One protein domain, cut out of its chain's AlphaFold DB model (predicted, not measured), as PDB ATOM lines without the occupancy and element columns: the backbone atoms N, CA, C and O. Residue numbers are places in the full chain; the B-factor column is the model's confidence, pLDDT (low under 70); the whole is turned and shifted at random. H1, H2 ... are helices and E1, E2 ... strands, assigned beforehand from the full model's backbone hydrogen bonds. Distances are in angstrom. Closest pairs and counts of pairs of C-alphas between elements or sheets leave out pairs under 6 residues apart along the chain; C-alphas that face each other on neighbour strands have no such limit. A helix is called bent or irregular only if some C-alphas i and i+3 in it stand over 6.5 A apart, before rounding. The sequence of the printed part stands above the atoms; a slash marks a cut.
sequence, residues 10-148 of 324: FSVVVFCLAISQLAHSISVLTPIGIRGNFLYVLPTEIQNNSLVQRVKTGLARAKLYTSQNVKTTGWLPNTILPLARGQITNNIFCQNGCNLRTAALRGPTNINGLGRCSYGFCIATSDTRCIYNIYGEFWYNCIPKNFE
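This is residues 10 to 148 of the 324 residues of an uncharacterized protein of Smittium simulii (UniProt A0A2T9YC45). A small, strongly twisted sheet of five short strands, E4 to E8, sits between H2 on one face and H4 on the other, and a long two-stranded hairpin, E1 and E2, runs past it with short E3 beside E2. H1 packs on H2 at the opposite end of the longest axis from the turn of that long hairpin. The 139 printed residues hold, in order, H1 E1 E2 H2 H3 H4 E3 H5 E4 E5 E6 E7 E8, of mixed class; the sheet E4 E5 E6 E7 E8 is antiparallel and E1 E2 E3 is mixed. The whole is compact, with a radius of gyration of the C-alphas of 14.0 A and spans of 43 by 33 by 20 A.

Find C-alpha 10 at (182.785, 308.363, 308.298); from there H1 runs to residue 19, 14.4 A. E1, residues 25 to 35, covers 29.9 A and ends at (146.085, 288.255, 313.140). E2 returns over residues 38 to 47, 28.3 A, and H2 follows at 48 to 61, 19.9 A. Next come H3, 70 to 73, H4, 77 to 84, 11.8 A, E3, 92 to 94, and H5, 103 to 106. Then read E4, 109 to 111, E5, 115 to 118, E6, 121 to 123, E7, 131 to 133, and E8, 138 to 140, which ends at (161.561, 299.469, 303.893).

E4 to E8 form a meander, each strand the antiparallel neighbour of the one before; look at N 109 and O 117, 3.0 A, N 118 and O 121, 2.9 A, N 122 and O 132, 2.8 A, and N 140 and O 131, 2.7 A. With H2 and H4 on opposite faces it makes three layers. H4 runs across the strands at a height over the sheet of 8.9 A; it is irregular, but only just, with C-alphas 78 and 81 6.9 A apart. H2 touches H1 at C-alphas 52 and 16, 5.4 A, at a shallow tilt of 28 degrees, opposite ways. In the hairpin E1 and E2, N 28 and O 44 are 2.9 A apart; E2 and E3 are parallel, with N 93 and O 39 at 2.8 A, and with H2, H3 and H4 between them form a strand-helix-strand unit. H5 is on that sheet, its closest C-alphas to E1 being 105 and 27, 5.4 A. H3 and H4 are close but not clearly touching, at C-alphas 70 and 77, 6.3 A. Every O i to N i+4 pair is within hydrogen-bond range in H1, 9 of 10 in H2 and 2 of 4 in H4; H3 and H5 are too short for one.

The two C-alphas farthest apart, of Phe 10 and Gly 36, are 43.1 A apart. The printed part has no cut and no long link. Mean pLDDT of the printed part is 82.3; look for values under 70 at residues 10 to 24, 97, 107 to 108, 112 to 113 and 145 to 148.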
ATOM      1  N   PHE A  10     183.124 307.055 307.728       36.94
ATOM      2  CA  PHE A  10     182.785 308.363 308.298       36.94
ATOM      3  C   PHE A  10     181.278 308.552 308.521       36.94
ATOM      4  O   PHE A  10     180.882 309.127 309.533       36.94
ATOM      5  N   SER A  11     180.422 308.012 307.645       44.56
ATOM      6  CA  SER A  11     178.963 308.117 307.785       44.56
ATOM      7  C   SER A  11     178.482 307.379 309.039       44.56
ATOM      8  O   SER A  11     177.847 307.964 309.911       44.56
ATOM      9  N   VAL A  12     178.890 306.124 309.231       44.16
ATOM     10  CA  VAL A  12     178.473 305.336 310.403       44.16
ATOM     11  C   VAL A  12     178.980 305.948 311.719       44.16
ATOM     12  O   VAL A  12     178.249 305.968 312.708       44.16
ATOM     13  N   VAL A  13     180.201 306.493 311.749       42.31
ATOM     14  CA  VAL A  13     180.786 307.111 312.955       42.31
ATOM     15  C   VAL A  13     180.099 308.435 313.314       42.31
ATOM     16  O   VAL A  13     179.728 308.624 314.474       42.31
ATOM     17  N   VAL A  14     179.843 309.309 312.336       44.88
ATOM     18  CA  VAL A  14     179.155 310.600 312.543       44.88
ATOM     19  C   VAL A  14     177.705 310.402 312.991       44.88
ATOM     20  O   VAL A  14     177.236 311.095 313.894       44.88
ATOM     21  N   PHE A  15     177.001 309.411 312.436       51.62
ATOM     22  CA  PHE A  15     175.652 309.054 312.890       51.62
ATOM     23  C   PHE A  15     175.646 308.629 314.362       51.62
ATOM     24  O   PHE A  15     174.733 308.963 315.113       51.62
ATOM     25  N   CYS A  16     176.686 307.927 314.804       49.78
ATOM     26  CA  CYS A  16     176.750 307.375 316.153       49.78
ATOM     27  C   CYS A  16     177.112 308.399 317.221       49.78
ATOM     28  O   CYS A  16     176.589 308.317 318.329       49.78
ATOM     29  N   LEU A  17     177.937 309.384 316.868       47.16
ATOM     30  CA  LEU A  17     178.218 310.550 317.708       47.16
ATOM     31  C   LEU A  17     177.006 311.484 317.847       47.16
ATOM     32  O   LEU A  17     176.897 312.209 318.827       47.16
ATOM     33  N   ALA A  18     176.079 311.475 316.888       51.41
ATOM     34  CA  ALA A  18     174.843 312.244 316.991       51.41
ATOM     35  C   ALA A  18     173.758 311.534 317.817       51.41
ATOM     36  O   ALA A  18     172.988 312.184 318.517       51.41
ATOM     37  N   ILE A  19     173.700 310.199 317.756       55.16
ATOM     38  CA  ILE A  19     172.766 309.400 318.564       55.16
ATOM     39  C   ILE A  19     173.098 309.517 320.064       55.16
ATOM     40  O   ILE A  19     172.184 309.566 320.886       55.16
ATOM     41  N   SER A  20     174.376 309.667 320.434       51.09
ATOM     42  CA  SER A  20     174.787 309.835 321.836       51.09
ATOM     43  C   SER A  20     174.282 311.128 322.497       51.09
ATOM     44  O   SER A  20     174.282 311.203 323.722       51.09
ATOM     45  N   GLN A  21     173.804 312.112 321.723       51.22
ATOM     46  CA  GLN A  21     173.226 313.369 322.227       51.22
ATOM     47  C   GLN A  21     171.703 313.306 322.472       51.22
ATOM     48  O   GLN A  21     171.123 314.275 322.962       51.22
ATOM     49  N   LEU A  22     171.033 312.198 322.130       56.47
ATOM     50  CA  LEU A  22     169.602 312.000 322.393       56.47
ATOM     51  C   LEU A  22     169.339 311.634 323.866       56.47
ATOM     52  O   LEU A  22     170.259 311.293 324.612       56.47
ATOM     53  N   ALA A  23     168.065 311.702 324.282       54.56
ATOM     54  CA  ALA A  23     167.598 311.225 325.588       54.56
ATOM     55  C   ALA A  23     168.208 309.852 325.941       54.56
ATOM     56  O   ALA A  23     168.537 309.064 325.055       54.56
ATOM     57  N   HIS A  24     168.367 309.552 327.238       64.94
ATOM     58  CA  HIS A  24     169.064 308.338 327.700       64.94
ATOM     59  C   HIS A  24     168.487 307.027 327.106       64.94
ATOM     60  O   HIS A  24     169.208 306.030 327.010       64.94
ATOM     61  N   SER A  25     167.239 307.045 326.624       75.12
ATOM     62  CA  SER A  25     166.601 305.981 325.846       75.12
ATOM     63  C   SER A  25     165.644 306.533 324.772       75.12
ATOM     64  O   SER A  25     165.261 307.705 324.805       75.12
ATOM     65  N   ILE A  26     165.260 305.685 323.811       83.94
ATOM     66  CA  ILE A  26     164.202 305.952 322.824       83.94
ATOM     67  C   ILE A  26     163.084 304.910 322.933       83.94
ATOM     68  O   ILE A  26     163.349 303.705 322.962       83.94
ATOM     69  N   SER A  27     161.830 305.363 322.906       88.56
ATOM     70  CA  SER A  27     160.661 304.486 322.817       88.56
ATOM     71  C   SER A  27     160.386 304.096 321.361       88.56
ATOM     72  O   SER A  27     160.133 304.951 320.509       88.56
ATOM     73  N   VAL A  28     160.365 302.799 321.065       91.62
ATOM     74  CA  VAL A  28     160.002 302.250 319.746       91.62
ATOM     75  C   VAL A  28     158.850 301.260 319.865       91.62
ATOM     76  O   VAL A  28     158.558 300.772 320.953       91.62
ATOM     77  N   LEU A  29     158.190 300.933 318.753       93.56
ATOM     78  CA  LEU A  29     157.235 299.826 318.722       93.56
ATOM     79  C   LEU A  29     157.909 298.524 318.299       93.56
ATOM     80  O   LEU A  29     158.741 298.500 317.391       93.56
ATOM     81  N   THR A  30     157.478 297.433 318.921       93.88
ATOM     82  CA  THR A  30     157.899 296.070 318.595       93.88
ATOM     83  C   THR A  30     156.695 295.253 318.145       93.88
ATOM     84  O   THR A  30     155.650 295.328 318.796       93.88
ATOM     85  N   PRO A  31     156.780 294.509 317.027       94.69
ATOM     86  CA  PRO A  31     155.680 293.677 316.575       94.69
ATOM     87  C   PRO A  31     155.623 292.398 317.418       94.69
ATOM     88  O   PRO A  31     156.598 291.655 317.500       94.69
ATOM     89  N   ILE A  32     154.469 292.130 318.024       94.06
ATOM     90  CA  ILE A  32     154.207 290.906 318.796       94.06
ATOM     91  C   ILE A  32     153.584 289.829 317.902       94.06
ATOM     92  O   ILE A  32     153.796 288.634 318.097       94.06
ATOM     93  N   GLY A  33     152.809 290.241 316.899       92.44
ATOM     94  CA  GLY A  33     152.205 289.311 315.958       92.44
ATOM     95  C   GLY A  33     151.167 289.953 315.055       92.44
ATOM     96  O   GLY A  33     150.762 291.103 315.231       92.44
ATOM     97  N   ILE A  34     150.714 289.172 314.079       93.94
ATOM     98  CA  ILE A  34     149.705 289.576 313.101       93.94
ATOM     99  C   ILE A  34     148.544 288.581 313.171       93.94
ATOM    100  O   ILE A  34     148.763 287.374 313.081       93.94
ATOM    101  N   ARG A  35     147.305 289.073 313.286       92.12
ATOM    102  CA  ARG A  35     146.085 288.255 313.140       92.12
ATOM    103  C   ARG A  35     145.189 288.868 312.070       92.12
ATOM    104  O   ARG A  35     144.615 289.935 312.275       92.12
ATOM    105  N   GLY A  36     145.084 288.211 310.917       88.88
ATOM    106  CA  GLY A  36     144.392 288.776 309.755       88.88
ATOM    107  C   GLY A  36     145.041 290.091 309.309       88.88
ATOM    108  O   GLY A  36     146.230 290.115 308.992       88.88
ATOM    109  N   ASN A  37     144.263 291.177 309.332       90.19
ATOM    110  CA  ASN A  37     144.710 292.534 308.984       90.19
ATOM    111  C   ASN A  37     145.119 293.379 310.202       90.19
ATOM    112  O   ASN A  37     145.356 294.580 310.056       90.19
ATOM    113  N   PHE A  38     145.192 292.766 311.387       92.69
ATOM    114  CA  PHE A  38     145.523 293.435 312.639       92.69
ATOM    115  C   PHE A  38     146.971 293.177 313.044       92.69
ATOM    116  O   PHE A  38     147.416 292.027 313.080       92.69
ATOM    117  N   LEU A  39     147.683 294.252 313.372       94.69
ATOM    118  CA  LEU A  39     149.037 294.236 313.907       94.69
ATOM    119  C   LEU A  39     148.985 294.453 315.419       94.69
ATOM    120  O   LEU A  39     148.410 295.435 315.881       94.69
ATOM    121  N   TYR A  40     149.629 293.567 316.171       93.69
ATOM    122  CA  TYR A  40     149.788 293.690 317.616       93.69
ATOM    123  C   TYR A  40     151.194 294.184 317.926       93.69
ATOM    124  O   TYR A  40     152.168 293.617 317.428       93.69
ATOM    125  N   VAL A  41     151.298 295.235 318.737       94.12
ATOM    126  CA  VAL A  41     152.568 295.875 319.099       94.12
ATOM    127  C   VAL A  41     152.711 296.074 320.605       94.12
ATOM    128  O   VAL A  41     151.722 296.085 321.339       94.12
ATOM    129  N   LEU A  42     153.948 296.293 321.048       92.81
ATOM    130  CA  LEU A  42     154.272 296.776 322.387       92.81
ATOM    131  C   LEU A  42     155.350 297.880 322.310       92.81
ATOM    132  O   LEU A  42     156.290 297.746 321.520       92.81
ATOM    133  N   PRO A  43     155.243 298.958 323.106       91.56
ATOM    134  CA  PRO A  43     156.314 299.919 323.317       91.56
ATOM    135  C   PRO A  43     157.512 299.258 323.991       91.56
ATOM    136  O   PRO A  43     157.362 298.572 325.001       91.56
ATOM    137  N   THR A  44     158.695 299.528 323.464       90.06
ATOM    138  CA  THR A  44     159.964 299.051 324.002       90.06
ATOM    139  C   THR A  44     160.934 300.213 324.082       90.06
ATOM    140  O   THR A  44     161.120 300.944 323.110       90.06
ATOM    141  N   GLU A  45     161.566 300.367 325.240       88.81
ATOM    142  CA  GLU A  45     162.646 301.327 325.444       88.81
ATOM    143  C   GLU A  45     163.974 300.734 324.975       88.81
ATOM    144  O   GLU A  45     164.378 299.653 325.409       88.81
ATOM    145  N   ILE A  46     164.678 301.454 324.104       86.50
ATOM    146  CA  ILE A  46     166.040 301.119 323.690       86.50
ATOM    147  C   ILE A  46     166.992 302.125 324.332       86.50
ATOM    148  O   ILE A  46     166.924 303.321 324.057       86.50
ATOM    149  N   GLN A  47     167.903 301.623 325.163       83.56
ATOM    150  CA  GLN A  47     168.965 302.419 325.785       83.56
ATOM    151  C   GLN A  47     169.907 303.002 324.726       83.56
ATOM    152  O   GLN A  47     170.209 302.336 323.731       83.56
ATOM    153  N   ASN A  48     170.415 304.217 324.946       74.81
ATOM    154  CA  ASN A  48     171.233 304.942 323.967       74.81
ATOM    155  C   ASN A  48     172.462 304.133 323.484       74.81
ATOM    156  O   ASN A  48     172.689 303.987 322.282       74.81
ATOM    157  N   ASN A  49     173.193 303.482 324.399       73.38
ATOM    158  CA  ASN A  49     174.340 302.626 324.052       73.38
ATOM    159  C   ASN A  49     173.983 301.502 323.054       73.38
ATOM    160  O   ASN A  49     174.754 301.188 322.146       73.38
ATOM    161  N   SER A  50     172.790 300.927 323.197       79.62
ATOM    162  CA  SER A  50     172.263 299.854 322.360       79.62
ATOM    163  C   SER A  50     171.688 300.396 321.056       79.62
ATOM    164  O   SER A  50     171.815 299.752 320.019       79.62
ATOM    165  N   LEU A  51     171.082 301.584 321.089       78.88
ATOM    166  CA  LEU A  51     170.560 302.275 319.912       78.88
ATOM    167  C   LEU A  51     171.675 302.561 318.904       78.88
ATOM    168  O   LEU A  51     171.528 302.240 317.727       78.88
ATOM    169  N   VAL A  52     172.801 303.096 319.386       74.00
ATOM    170  CA  VAL A  52     173.995 303.349 318.570       74.00
ATOM    171  C   VAL A  52     174.414 302.074 317.839       74.00
ATOM    172  O   VAL A  52     174.521 302.075 316.616       74.00
ATOM    173  N   GLN A  53     174.608 300.971 318.567       76.06
ATOM    174  CA  GLN A  53     175.061 299.713 317.970       76.06
ATOM    175  C   GLN A  53     174.051 299.136 316.973       76.06
ATOM    176  O   GLN A  53     174.442 298.743 315.878       76.06
ATOM    177  N   ARG A  54     172.751 299.158 317.292       83.06
ATOM    178  CA  ARG A  54     171.701 298.679 316.376       83.06
ATOM    179  C   ARG A  54     171.695 299.441 315.061       83.06
ATOM    180  O   ARG A  54     171.669 298.822 314.001       83.06
ATOM    181  N   VAL A  55     171.770 300.772 315.116       79.12
ATOM    182  CA  VAL A  55     171.811 301.599 313.905       79.12
ATOM    183  C   VAL A  55     173.080 301.304 313.101       79.12
ATOM    184  O   VAL A  55     172.976 301.078 311.897       79.12
ATOM    185  N   LYS A  56     174.259 301.207 313.741       74.88
ATOM    186  CA  LYS A  56     175.505 300.806 313.053       74.88
ATOM    187  C   LYS A  56     175.339 299.481 312.318       74.88
ATOM    188  O   LYS A  56     175.590 299.395 311.117       74.88
ATOM    189  N   THR A  57     174.918 298.450 313.044       74.12
ATOM    190  CA  THR A  57     174.820 297.090 312.521       74.12
ATOM    191  C   THR A  57     173.760 296.983 311.430       74.12
ATOM    192  O   THR A  57     174.015 296.370 310.396       74.12
ATOM    193  N   GLY A  58     172.592 297.599 311.609       77.25
ATOM    194  CA  GLY A  58     171.523 297.559 310.615       77.25
ATOM    195  C   GLY A  58     171.864 298.320 309.335       77.25
ATOM    196  O   GLY A  58     171.575 297.830 308.245       77.25
ATOM    197  N   LEU A  59     172.529 299.477 309.445       78.00
ATOM    198  CA  LEU A  59     173.022 300.209 308.275       78.00
ATOM    199  C   LEU A  59     174.089 299.415 307.514       78.00
ATOM    200  O   LEU A  59     174.037 299.367 306.289       78.00
ATOM    201  N   ALA A  60     175.005 298.745 308.219       72.50
ATOM    202  CA  ALA A  60     176.010 297.883 307.596       72.50
ATOM    203  C   ALA A  60     175.392 296.648 306.917       72.50
ATOM    204  O   ALA A  60     175.832 296.242 305.846       72.50
ATOM    205  N   ARG A  61     174.356 296.053 307.523       79.62
ATOM    206  CA  ARG A  61     173.637 294.894 306.965       79.62
ATOM    207  C   ARG A  61     172.773 295.245 305.759       79.62
ATOM    208  O   ARG A  61     172.458 294.345 304.990       79.62
ATOM    209  N   ALA A  62     172.341 296.502 305.648       80.81
ATOM    210  CA  ALA A  62     171.568 297.020 304.522       80.81
ATOM    211  C   ALA A  62     170.359 296.134 304.137       80.81
ATOM    212  O   ALA A  62     170.025 295.990 302.964       80.81
ATOM    213  N   LYS A  63     169.684 295.512 305.118       91.25
ATOM    214  CA  LYS A  63     168.528 294.644 304.842       91.25
ATOM    215  C   LYS A  63     167.383 295.467 304.263       91.25
ATOM    216  O   LYS A  63     166.994 296.459 304.873       91.25
ATOM    217  N   LEU A  64     166.817 295.025 303.142       93.31
ATOM    218  CA  LEU A  64     165.704 295.689 302.467       93.31
ATOM    219  C   LEU A  64     164.462 294.798 302.433       93.31
ATOM    220  O   LEU A  64     164.505 293.654 301.981       93.31
ATOM    221  N   TYR A  65     163.338 295.372 302.844       96.44
ATOM    222  CA  TYR A  65     162.013 294.791 302.697       96.44
ATOM    223  C   TYR A  65     161.109 295.706 301.871       96.44
ATOM    224  O   TYR A  65     161.255 296.926 301.850       96.44
ATOM    225  N   THR A  66     160.129 295.118 301.205       96.19
ATOM    226  CA  THR A  66     159.093 295.809 300.438       96.19
ATOM    227  C   THR A  66     157.721 295.412 300.968       96.19
ATOM    228  O   THR A  66     157.588 294.579 301.870       96.19
ATOM    229  N   SER A  67     156.664 295.982 300.394       95.12
ATOM    230  CA  SER A  67     155.293 295.603 300.739       95.12
ATOM    231  C   SER A  67     154.999 294.109 300.541       95.12
ATOM    232  O   SER A  67     154.081 293.587 301.169       95.12
ATOM    233  N   GLN A  68     155.787 293.417 299.714       95.62
ATOM    234  CA  GLN A  68     155.607 292.003 299.397       95.62
ATOM    235  C   GLN A  68     156.135 291.073 300.495       95.62
ATOM    236  O   GLN A  68     155.541 290.030 300.749       95.62
ATOM    237  N   ASN A  69     157.239 291.436 301.158       95.62
ATOM    238  CA  ASN A  69     157.961 290.523 302.051       95.62
ATOM    239  C   ASN A  69     158.100 291.028 303.497       95.62
ATOM    240  O   ASN A  69     158.448 290.237 304.373       95.62
ATOM    241  N   VAL A  70     157.776 292.293 303.796       95.81
ATOM    242  CA  VAL A  70     157.958 292.854 305.148       95.81
ATOM    243  C   VAL A  70     157.120 292.143 306.214       95.81
ATOM    244  O   VAL A  70     157.495 292.140 307.382       95.81
ATOM    245  N   LYS A  71     156.049 291.437 305.827       95.31
ATOM    246  CA  LYS A  71     155.250 290.610 306.746       95.31
ATOM    247  C   LYS A  71     156.079 289.551 307.483       95.31
ATOM    248  O   LYS A  71     155.762 289.220 308.621       95.31
ATOM    249  N   THR A  72     157.170 289.075 306.878       94.81
ATOM    250  CA  THR A  72     158.122 288.133 307.502       94.81
ATOM    251  C   THR A  72     158.830 288.712 308.730       94.81
ATOM    252  O   THR A  72     159.286 287.962 309.584       94.81
ATOM    253  N   THR A  73     158.871 290.039 308.857       94.19
ATOM    254  CA  THR A  73     159.465 290.756 309.997       94.19
ATOM    255  C   THR A  73     158.466 291.017 311.131       94.19
ATOM    256  O   THR A  73     158.799 291.682 312.108       94.19
ATOM    257  N   GLY A  74     157.223 290.536 311.000       94.75
ATOM    258  CA  GLY A  74     156.141 290.790 311.955       94.75
ATOM    259  C   GLY A  74     155.387 292.103 311.725       94.75
ATOM    260  O   GLY A  74     154.417 292.368 312.430       94.75
ATOM    261  N   TRP A  75     155.765 292.904 310.725       96.19
ATOM    262  CA  TRP A  75     155.107 294.174 310.396       96.19
ATOM    263  C   TRP A  75     154.088 294.048 309.261       96.19
ATOM    264  O   TRP A  75     154.323 293.372 308.261       96.19
ATOM    265  N   LEU A  76     152.962 294.759 309.364       95.25
ATOM    266  CA  LEU A  76     152.002 294.868 308.262       95.25
ATOM    267  C   LEU A  76     152.408 295.992 307.285       95.25
ATOM    268  O   LEU A  76     152.580 297.130 307.726       95.25
ATOM    269  N   PRO A  77     152.487 295.740 305.962       94.50
ATOM    270  CA  PRO A  77     152.949 296.730 304.981       94.50
ATOM    271  C   PRO A  77     152.215 298.075 305.045       94.50
ATOM    272  O   PRO A  77     152.826 299.141 305.015       94.50
ATOM    273  N   ASN A  78     150.889 298.024 305.185       93.62
ATOM    274  CA  ASN A  78     150.016 299.196 305.220       93.62
ATOM    275  C   ASN A  78     150.112 300.010 306.523       93.62
ATOM    276  O   ASN A  78     149.525 301.085 306.603       93.62
ATOM    277  N   THR A  79     150.845 299.527 307.529       94.81
ATOM    278  CA  THR A  79     151.028 300.215 308.820       94.81
ATOM    279  C   THR A  79     152.322 301.024 308.897       94.81
ATOM    280  O   THR A  79     152.370 302.025 309.606       94.81
ATOM    281  N   ILE A  80     153.353 300.655 308.128       95.31
ATOM    282  CA  ILE A  80     154.709 301.221 308.248       95.31
ATOM    283  C   ILE A  80     154.743 302.718 307.926       95.31
ATOM    284  O   ILE A  80     155.282 303.505 308.702       95.31
ATOM    285  N   LEU A  81     154.151 303.136 306.802       93.88
ATOM    286  CA  LEU A  81     154.158 304.545 306.396       93.88
ATOM    287  C   LEU A  81     153.340 305.444 307.348       93.88
ATOM    288  O   LEU A  81     153.859 306.495 307.733       93.88
ATOM    289  N   PRO A  82     152.111 305.074 307.767       93.62
ATOM    290  CA  PRO A  82     151.402 305.800 308.821       93.62
ATOM    291  C   PRO A  82     152.223 305.941 310.107       93.62
ATOM    292  O   PRO A  82     152.362 307.055 310.614       93.62
ATOM    293  N   LEU A  83     152.843 304.853 310.582       94.12
ATOM    294  CA  LEU A  83     153.692 304.875 311.775       94.12
ATOM    295  C   LEU A  83     154.880 305.828 311.607       94.12
ATOM    296  O   LEU A  83     155.080 306.705 312.443       94.12
ATOM    297  N   ALA A  84     155.605 305.754 310.493       93.25
ATOM    298  CA  ALA A  84     156.722 306.656 310.208       93.25
ATOM    299  C   ALA A  84     156.308 308.144 310.178       93.25
ATOM    300  O   ALA A  84     157.103 309.027 310.494       93.25
ATOM    301  N   ARG A  85     155.041 308.433 309.846       91.19
ATOM    302  CA  ARG A  85     154.445 309.781 309.864       91.19
ATOM    303  C   ARG A  85     153.851 310.185 311.219       91.19
ATOM    304  O   ARG A  85     153.259 311.258 311.325       91.19
ATOM    305  N   GLY A  86     153.981 309.353 312.251       90.25
ATOM    306  CA  GLY A  86     153.438 309.632 313.578       90.25
ATOM    307  C   GLY A  86     151.925 309.395 313.694       90.25
ATOM    308  O   GLY A  86     151.280 309.965 314.580       90.25
ATOM    309  N   GLN A  87     151.353 308.556 312.826       90.12
ATOM    310  CA  GLN A  87     149.930 308.209 312.792       90.12
ATOM    311  C   GLN A  87     149.701 306.755 313.236       90.12
ATOM    312  O   GLN A  87     150.430 305.852 312.838       90.12
ATOM    313  N   ILE A  88     148.651 306.528 314.033       88.62
ATOM    314  CA  ILE A  88     148.159 305.190 314.394       88.62
ATOM    315  C   ILE A  88     146.883 304.919 313.602       88.62
ATOM    316  O   ILE A  88     145.966 305.743 313.607       88.62
ATOM    317  N   THR A  89     146.819 303.770 312.940       87.50
ATOM    318  CA  THR A  89     145.640 303.295 312.211       87.50
ATOM    319  C   THR A  89     144.796 302.360 313.079       87.50
ATOM    320  O   THR A  89     145.289 301.756 314.030       87.50
ATOM    321  N   ASN A  90     143.519 302.188 312.727       87.94
ATOM    322  CA  ASN A  90     142.559 301.374 313.495       87.94
ATOM    323  C   ASN A  90     142.914 299.879 313.562       87.94
ATOM    324  O   ASN A  90     142.306 299.135 314.324       87.94
ATOM    325  N   ASN A  91     143.861 299.425 312.741       90.62
ATOM    326  CA  ASN A  91     144.295 298.039 312.685       90.62
ATOM    327  C   ASN A  91     145.589 297.761 313.472       90.62
ATOM    328  O   ASN A  91     146.148 296.674 313.337       90.62
ATOM    329  N   ILE A  92     146.063 298.717 314.275       92.75
ATOM    330  CA  ILE A  92     147.212 298.556 315.170       92.75
ATOM    331  C   ILE A  92     146.699 298.509 316.608       92.75
ATOM    332  O   ILE A  92     146.098 299.465 317.094       92.75
ATOM    333  N   PHE A  93     146.959 297.401 317.293       91.19
ATOM    334  CA  PHE A  93     146.530 297.161 318.664       91.19
ATOM    335  C   PHE A  93     147.738 297.038 319.576       91.19
ATOM    336  O   PHE A  93     148.700 296.347 319.250       91.19
ATOM    337  N   CYS A  94     147.675 297.681 320.738       87.94
ATOM    338  CA  CYS A  94     148.654 297.407 321.773       87.94
ATOM    339  C   CYS A  94     148.213 296.244 322.653       87.94
ATOM    340  O   CYS A  94     147.055 296.176 323.071       87.94
ATOM    341  N   GLN A  95     149.148 295.357 322.979       80.69
ATOM    342  CA  GLN A  95     148.911 294.313 323.963       80.69
ATOM    343  C   GLN A  95     148.891 294.891 325.389       80.69
ATOM    344  O   GLN A  95     149.615 295.834 325.703       80.69
ATOM    345  N   ASN A  96     148.052 294.323 326.260       74.56
ATOM    346  CA  ASN A  96     147.963 294.669 327.685       74.56
ATOM    347  C   ASN A  96     147.606 296.143 327.990       74.56
ATOM    348  O   ASN A  96     148.001 296.672 329.023       74.56
ATOM    349  N   GLY A  97     146.856 296.816 327.108       69.38
ATOM    350  CA  GLY A  97     146.300 298.149 327.391       69.38
ATOM    351  C   GLY A  97     147.314 299.298 327.370       69.38
ATOM    352  O   GLY A  97     147.040 300.358 327.930       69.38
ATOM    353  N   CYS A  98     148.478 299.118 326.739       81.12
ATOM    354  CA  CYS A  98     149.472 300.183 326.680       81.12
ATOM    355  C   CYS A  98     148.988 301.404 325.868       81.12
ATOM    356  O   CYS A  98     148.183 301.301 324.936       81.12
ATOM    357  N   ASN A  99     149.543 302.575 326.186       84.44
ATOM    358  CA  ASN A  99     149.202 303.826 325.523       84.44
ATOM    359  C   ASN A  99     150.122 304.097 324.318       84.44
ATOM    360  O   ASN A  99     151.268 304.508 324.478       84.44
ATOM    361  N   LEU A 100     149.596 303.934 323.100       86.38
ATOM    362  CA  LEU A 100     150.313 304.267 321.859       86.38
ATOM    363  C   LEU A 100     150.348 305.773 321.554       86.38
ATOM    364  O   LEU A 100     150.956 306.183 320.579       86.38
ATOM    365  N   ARG A 101     149.682 306.623 322.339       84.00
ATOM    366  CA  ARG A 101     149.601 308.075 322.094       84.00
ATOM    367  C   ARG A 101     150.578 308.883 322.946       84.00
ATOM    368  O   ARG A 101     150.456 310.107 322.999       84.00
ATOM    369  N   THR A 102     151.526 308.231 323.617       83.38
ATOM    370  CA  THR A 102     152.518 308.922 324.448       83.38
ATOM    371  C   THR A 102     153.403 309.837 323.603       83.38
ATOM    372  O   THR A 102     153.738 309.538 322.454       83.38
ATOM    373  N   ALA A 103     153.810 310.965 324.190       77.62
ATOM    374  CA  ALA A 103     154.723 311.902 323.543       77.62
ATOM    375  C   ALA A 103     156.085 311.263 323.226       77.62
ATOM    376  O   ALA A 103     156.701 311.644 322.243       77.62
ATOM    377  N   ALA A 104     156.520 310.261 323.994       78.69
ATOM    378  CA  ALA A 104     157.779 309.557 323.757       78.69
ATOM    379  C   ALA A 104     157.757 308.691 322.478       78.69
ATOM    380  O   ALA A 104     158.742 308.639 321.751       78.69
ATOM    381  N   LEU A 105     156.616 308.071 322.150       80.94
ATOM    382  CA  LEU A 105     156.447 307.276 320.923       80.94
ATOM    383  C   LEU A 105     156.114 308.135 319.696       80.94
ATOM    384  O   LEU A 105     156.543 307.840 318.579       80.94
ATOM    385  N   ARG A 106     155.299 309.179 319.900       73.75
ATOM    386  CA  ARG A 106     154.787 310.050 318.831       73.75
ATOM    387  C   ARG A 106     155.724 311.211 318.510       73.75
ATOM    388  O   ARG A 106     155.685 311.735 317.396       73.75
ATOM    389  N   GLY A 107     156.491 311.655 319.502       67.94
ATOM    390  CA  GLY A 107     157.391 312.791 319.417       67.94
ATOM    391  C   GLY A 107     158.397 312.555 318.301       67.94
ATOM    392  O   GLY A 107     159.155 311.586 318.373       67.94
ATOM    393  N   PRO A 108     158.400 313.389 317.247       68.75
ATOM    394  CA  PRO A 108     159.331 313.205 316.157       68.75
ATOM    395  C   PRO A 108     160.746 313.388 316.689       68.75
ATOM    396  O   PRO A 108     161.149 314.498 317.030       68.75
ATOM    397  N   THR A 109     161.493 312.296 316.757       75.12
ATOM    398  CA  THR A 109     162.898 312.342 317.144       75.12
ATOM    399  C   THR A 109     163.700 312.432 315.859       75.12
ATOM    400  O   THR A 109     163.617 311.538 315.019       75.12
ATOM    401  N   ASN A 110     164.427 313.527 315.653       77.12
ATOM    402  CA  ASN A 110     165.333 313.620 314.515       77.12
ATOM    403  C   ASN A 110     166.619 312.880 314.866       77.12
ATOM    404  O   ASN A 110     167.380 313.328 315.720       77.12
ATOM    405  N   ILE A 111     166.853 311.751 314.202       77.38
ATOM    406  CA  ILE A 111     168.117 311.028 314.294       77.38
ATOM    407  C   ILE A 111     168.951 311.438 313.089       77.38
ATOM    408  O   ILE A 111     168.525 311.255 311.945       77.38
ATOM    409  N   ASN A 112     170.133 312.010 313.332       68.31
ATOM    410  CA  ASN A 112     170.992 312.473 312.247       68.31
ATOM    411  C   ASN A 112     171.241 311.347 311.241       68.31
ATOM    412  O   ASN A 112     171.643 310.243 311.598       68.31
ATOM    413  N   GLY A 113     170.922 311.660 309.986       67.50
ATOM    414  CA  GLY A 113     171.106 310.810 308.822       67.50
ATOM    415  C   GLY A 113     170.115 309.644 308.640       67.50
ATOM    416  O   GLY A 113     170.022 309.117 307.533       67.50
ATOM    417  N   LEU A 114     169.321 309.285 309.655       77.50
ATOM    418  CA  LEU A 114     168.108 308.467 309.472       77.50
ATOM    419  C   LEU A 114     166.858 309.330 309.246       77.50
ATOM    420  O   LEU A 114     165.887 308.862 308.656       77.50
ATOM    421  N   GLY A 115     166.899 310.590 309.680       83.81
ATOM    422  CA  GLY A 115     165.840 311.574 309.505       83.81
ATOM    423  C   GLY A 115     164.825 311.587 310.642       83.81
ATOM    424  O   GLY A 115     165.160 311.349 311.804       83.81
ATOM    425  N   ARG A 116     163.580 311.938 310.315       88.69
ATOM    426  CA  ARG A 116     162.507 312.107 311.302       88.69
ATOM    427  C   ARG A 116     161.945 310.747 311.693       88.69
ATOM    428  O   ARG A 116     161.396 310.055 310.838       88.69
ATOM    429  N   CYS A 117     162.027 310.408 312.976       90.06
ATOM    430  CA  CYS A 117     161.592 309.122 313.508       90.06
ATOM    431  C   CYS A 117     160.324 309.240 314.357       90.06
ATOM    432  O   CYS A 117     160.216 310.132 315.193       90.06
ATOM    433  N   SER A 118     159.370 308.333 314.152       92.06
ATOM    434  CA  SER A 118     158.162 308.162 314.976       92.06
ATOM    435  C   SER A 118     157.890 306.670 315.156       92.06
ATOM    436  O   SER A 118     158.054 305.902 314.210       92.06
ATOM    437  N   TYR A 119     157.502 306.235 316.358       92.94
ATOM    438  CA  TYR A 119     157.231 304.822 316.675       92.94
ATOM    439  C   TYR A 119     158.375 303.837 316.342       92.94
ATOM    440  O   TYR A 119     158.142 302.638 316.188       92.94
ATOM    441  N   GLY A 120     159.615 304.322 316.225       91.19
ATOM    442  CA  GLY A 120     160.772 303.522 315.799       91.19
ATOM    443  C   GLY A 120     160.974 303.401 314.285       91.19
ATOM    444  O   GLY A 120     161.848 302.648 313.857       91.19
ATOM    445  N   PHE A 121     160.207 304.135 313.478       94.75
ATOM    446  CA  PHE A 121     160.397 304.247 312.033       94.75
ATOM    447  C   PHE A 121     160.902 305.632 311.655       94.75
ATOM    448  O   PHE A 121     160.273 306.627 312.010       94.75
ATOM    449  N   CYS A 122     161.995 305.690 310.902       92.31
ATOM    450  CA  CYS A 122     162.630 306.921 310.451       92.31
ATOM    451  C   CYS A 122     162.445 307.116 308.950       92.31
ATOM    452  O   CYS A 122     162.766 306.223 308.170       92.31
ATOM    453  N   ILE A 123     161.943 308.281 308.546       91.75
ATOM    454  CA  ILE A 123     161.858 308.667 307.135       91.75
ATOM    455  C   ILE A 123     163.186 309.302 306.734       91.75
ATOM    456  O   ILE A 123     163.546 310.349 307.284       91.75
ATOM    457  N   ALA A 124     163.874 308.703 305.759       84.06
ATOM    458  CA  ALA A 124     165.156 309.212 305.291       84.06
ATOM    459  C   ALA A 124     165.020 310.627 304.713       84.06
ATOM    460  O   ALA A 124     164.101 310.937 303.955       84.06
ATOM    461  N   THR A 125     165.981 311.489 305.049       76.44
ATOM    462  CA  THR A 125     166.027 312.877 304.568       76.44
ATOM    463  C   THR A 125     166.408 312.983 303.096       76.44
ATOM    464  O   THR A 125     166.025 313.949 302.445       76.44
ATOM    465  N   SER A 126     167.174 312.019 302.579       70.50
ATOM    466  CA  SER A 126     167.631 311.983 301.185       70.50
ATOM    467  C   SER A 126     166.580 311.429 300.220       70.50
ATOM    468  O   SER A 126     166.539 311.848 299.067       70.50
ATOM    469  N   ASP A 127     165.716 310.521 300.680       82.12
ATOM    470  CA  ASP A 127     164.574 310.012 299.919       82.12
ATOM    471  C   ASP A 127     163.451 309.607 300.879       82.12
ATOM    472  O   ASP A 127     163.519 308.578 301.551       82.12
ATOM    473  N   THR A 128     162.377 310.400 300.919       84.38
ATOM    474  CA  THR A 128     161.256 310.196 301.852       84.38
ATOM    475  C   THR A 128     160.468 308.908 301.606       84.38
ATOM    476  O   THR A 128     159.565 308.575 302.374       84.38
ATOM    477  N   ARG A 129     160.757 308.199 300.509       89.31
ATOM    478  CA  ARG A 129     160.180 306.888 300.214       89.31
ATOM    479  C   ARG A 129     160.872 305.773 300.993       89.31
ATOM    480  O   ARG A 129     160.269 304.713 301.134       89.31
ATOM    481  N   CYS A 130     162.094 305.992 301.473       91.88
ATOM    482  CA  CYS A 130     162.868 304.997 302.202       91.88
ATOM    483  C   CYS A 130     162.639 305.166 303.705       91.88
ATOM    484  O   CYS A 130     162.796 306.260 304.256       91.88
ATOM    485  N   ILE A 131     162.259 304.078 304.374       94.81
ATOM    486  CA  ILE A 131     161.917 304.101 305.799       94.81
ATOM    487  C   ILE A 131     162.809 303.112 306.533       94.81
ATOM    488  O   ILE A 131     162.820 301.934 306.197       94.81
ATOM    489  N   TYR A 132     163.524 303.564 307.555       93.69
ATOM    490  CA  TYR A 132     164.345 302.696 308.390       93.69
ATOM    491  C   TYR A 132     163.586 302.276 309.650       93.69
ATOM    492  O   TYR A 132     163.016 303.123 310.339       93.69
ATOM    493  N   ASN A 133     163.583 300.985 309.974       94.94
ATOM    494  CA  ASN A 133     163.023 300.457 311.213       94.94
ATOM    495  C   ASN A 133     164.144 300.216 312.233       94.94
ATOM    496  O   ASN A 133     164.990 299.347 312.035       94.94
ATOM    497  N   ILE A 134     164.125 300.964 313.338       91.69
ATOM    498  CA  ILE A 134     165.161 300.905 314.382       91.69
ATOM    499  C   ILE A 134     165.171 299.545 315.084       91.69
ATOM    500  O   ILE A 134     166.234 298.999 315.358       91.69
ATOM    501  N   TYR A 135     163.992 298.996 315.388       92.94
ATOM    502  CA  TYR A 135     163.886 297.748 316.145       92.94
ATOM    503  C   TYR A 135     164.361 296.529 315.342       92.94
ATOM    504  O   TYR A 135     165.103 295.694 315.847       92.94
ATOM    505  N   GLY A 136     163.918 296.433 314.092       92.62
ATOM    506  CA  GLY A 136     164.196 295.334 313.174       92.62
ATOM    507  C   GLY A 136     165.467 295.514 312.347       92.62
ATOM    508  O   GLY A 136     165.827 294.594 311.616       92.62
ATOM    509  N   GLU A 137     166.145 296.662 312.458       92.69
ATOM    510  CA  GLU A 137     167.425 296.953 311.799       92.69
ATOM    511  C   GLU A 137     167.366 296.815 310.263       92.69
ATOM    512  O   GLU A 137     168.275 296.259 309.641       92.69
ATOM    513  N   PHE A 138     166.289 297.297 309.635       93.19
ATOM    514  CA  PHE A 138     166.075 297.155 308.190       93.19
ATOM    515  C   PHE A 138     165.507 298.411 307.524       93.19
ATOM    516  O   PHE A 138     164.826 299.225 308.147       93.19
ATOM    517  N   TRP A 139     165.739 298.522 306.220       93.69
ATOM    518  CA  TRP A 139     165.100 299.467 305.314       93.69
ATOM    519  C   TRP A 139     163.811 298.895 304.729       93.69
ATOM    520  O   TRP A 139     163.723 297.715 304.391       93.69
ATOM    521  N   TYR A 140     162.810 299.749 304.577       95.69
ATOM    522  CA  TYR A 140     161.561 299.469 303.893       95.69
ATOM    523  C   TYR A 140     161.446 300.333 302.639       95.69
ATOM    524  O   TYR A 140     161.751 301.529 302.669       95.69
ATOM    525  N   ASN A 141     160.943 299.718 301.567       94.44
ATOM    526  CA  ASN A 141     160.686 300.272 300.237       94.44
ATOM    527  C   ASN A 141     161.943 300.599 299.412       94.44
ATOM    528  O   ASN A 141     162.021 300.191 298.259       94.44
ATOM    529  N   CYS A 142     162.935 301.271 299.990       90.19
ATOM    530  CA  CYS A 142     164.222 301.512 299.340       90.19
ATOM    531  C   CYS A 142     165.343 301.721 300.355       90.19
ATOM    532  O   CYS A 142     165.089 302.028 301.522       90.19
ATOM    533  N   ILE A 143     166.582 301.570 299.888       86.56
ATOM    534  CA  ILE A 143     167.783 302.021 300.585       86.56
ATOM    535  C   ILE A 143     168.199 303.333 299.914       86.56
ATOM    536  O   ILE A 143     168.358 303.360 298.695       86.56
ATOM    537  N   PRO A 144     168.340 304.445 300.649       80.88
ATOM    538  CA  PRO A 144     168.782 305.687 300.034       80.88
ATOM    539  C   PRO A 144     170.179 305.538 299.415       80.88
ATOM    540  O   PRO A 144     171.036 304.856 299.974       80.88
ATOM    541  N   LYS A 145     170.447 306.236 298.305       68.19
ATOM    542  CA  LYS A 145     171.721 306.150 297.556       68.19
ATOM    543  C   LYS A 145     172.977 306.428 298.391       68.19
ATOM    544  O   LYS A 145     174.061 305.992 298.034       68.19
ATOM    545  N   ASN A 146     172.853 307.152 299.504       62.47
ATOM    546  CA  ASN A 146     173.951 307.374 300.446       62.47
ATOM    547  C   ASN A 146     174.277 306.145 301.328       62.47
ATOM    548  O   ASN A 146     175.212 306.213 302.122       62.47
ATOM    549  N   PHE A 147     173.532 305.042 301.192       61.78
ATOM    550  CA  PHE A 147     173.721 303.775 301.910       61.78
ATOM    551  C   PHE A 147     173.857 302.544 300.988       61.78
ATOM    552  O   PHE A 147     174.273 301.488 301.457       61.78
ATOM    553  N   GLU A 148     173.547 302.646 299.693       56.53
ATOM    554  CA  GLU A 148     173.881 301.616 298.696       56.53
ATOM    555  C   GLU A 148     175.349 301.795 298.295       56.53
ATOM    556  O   GLU A 148     175.637 302.827 297.707       56.53
TER     557      GLU A 148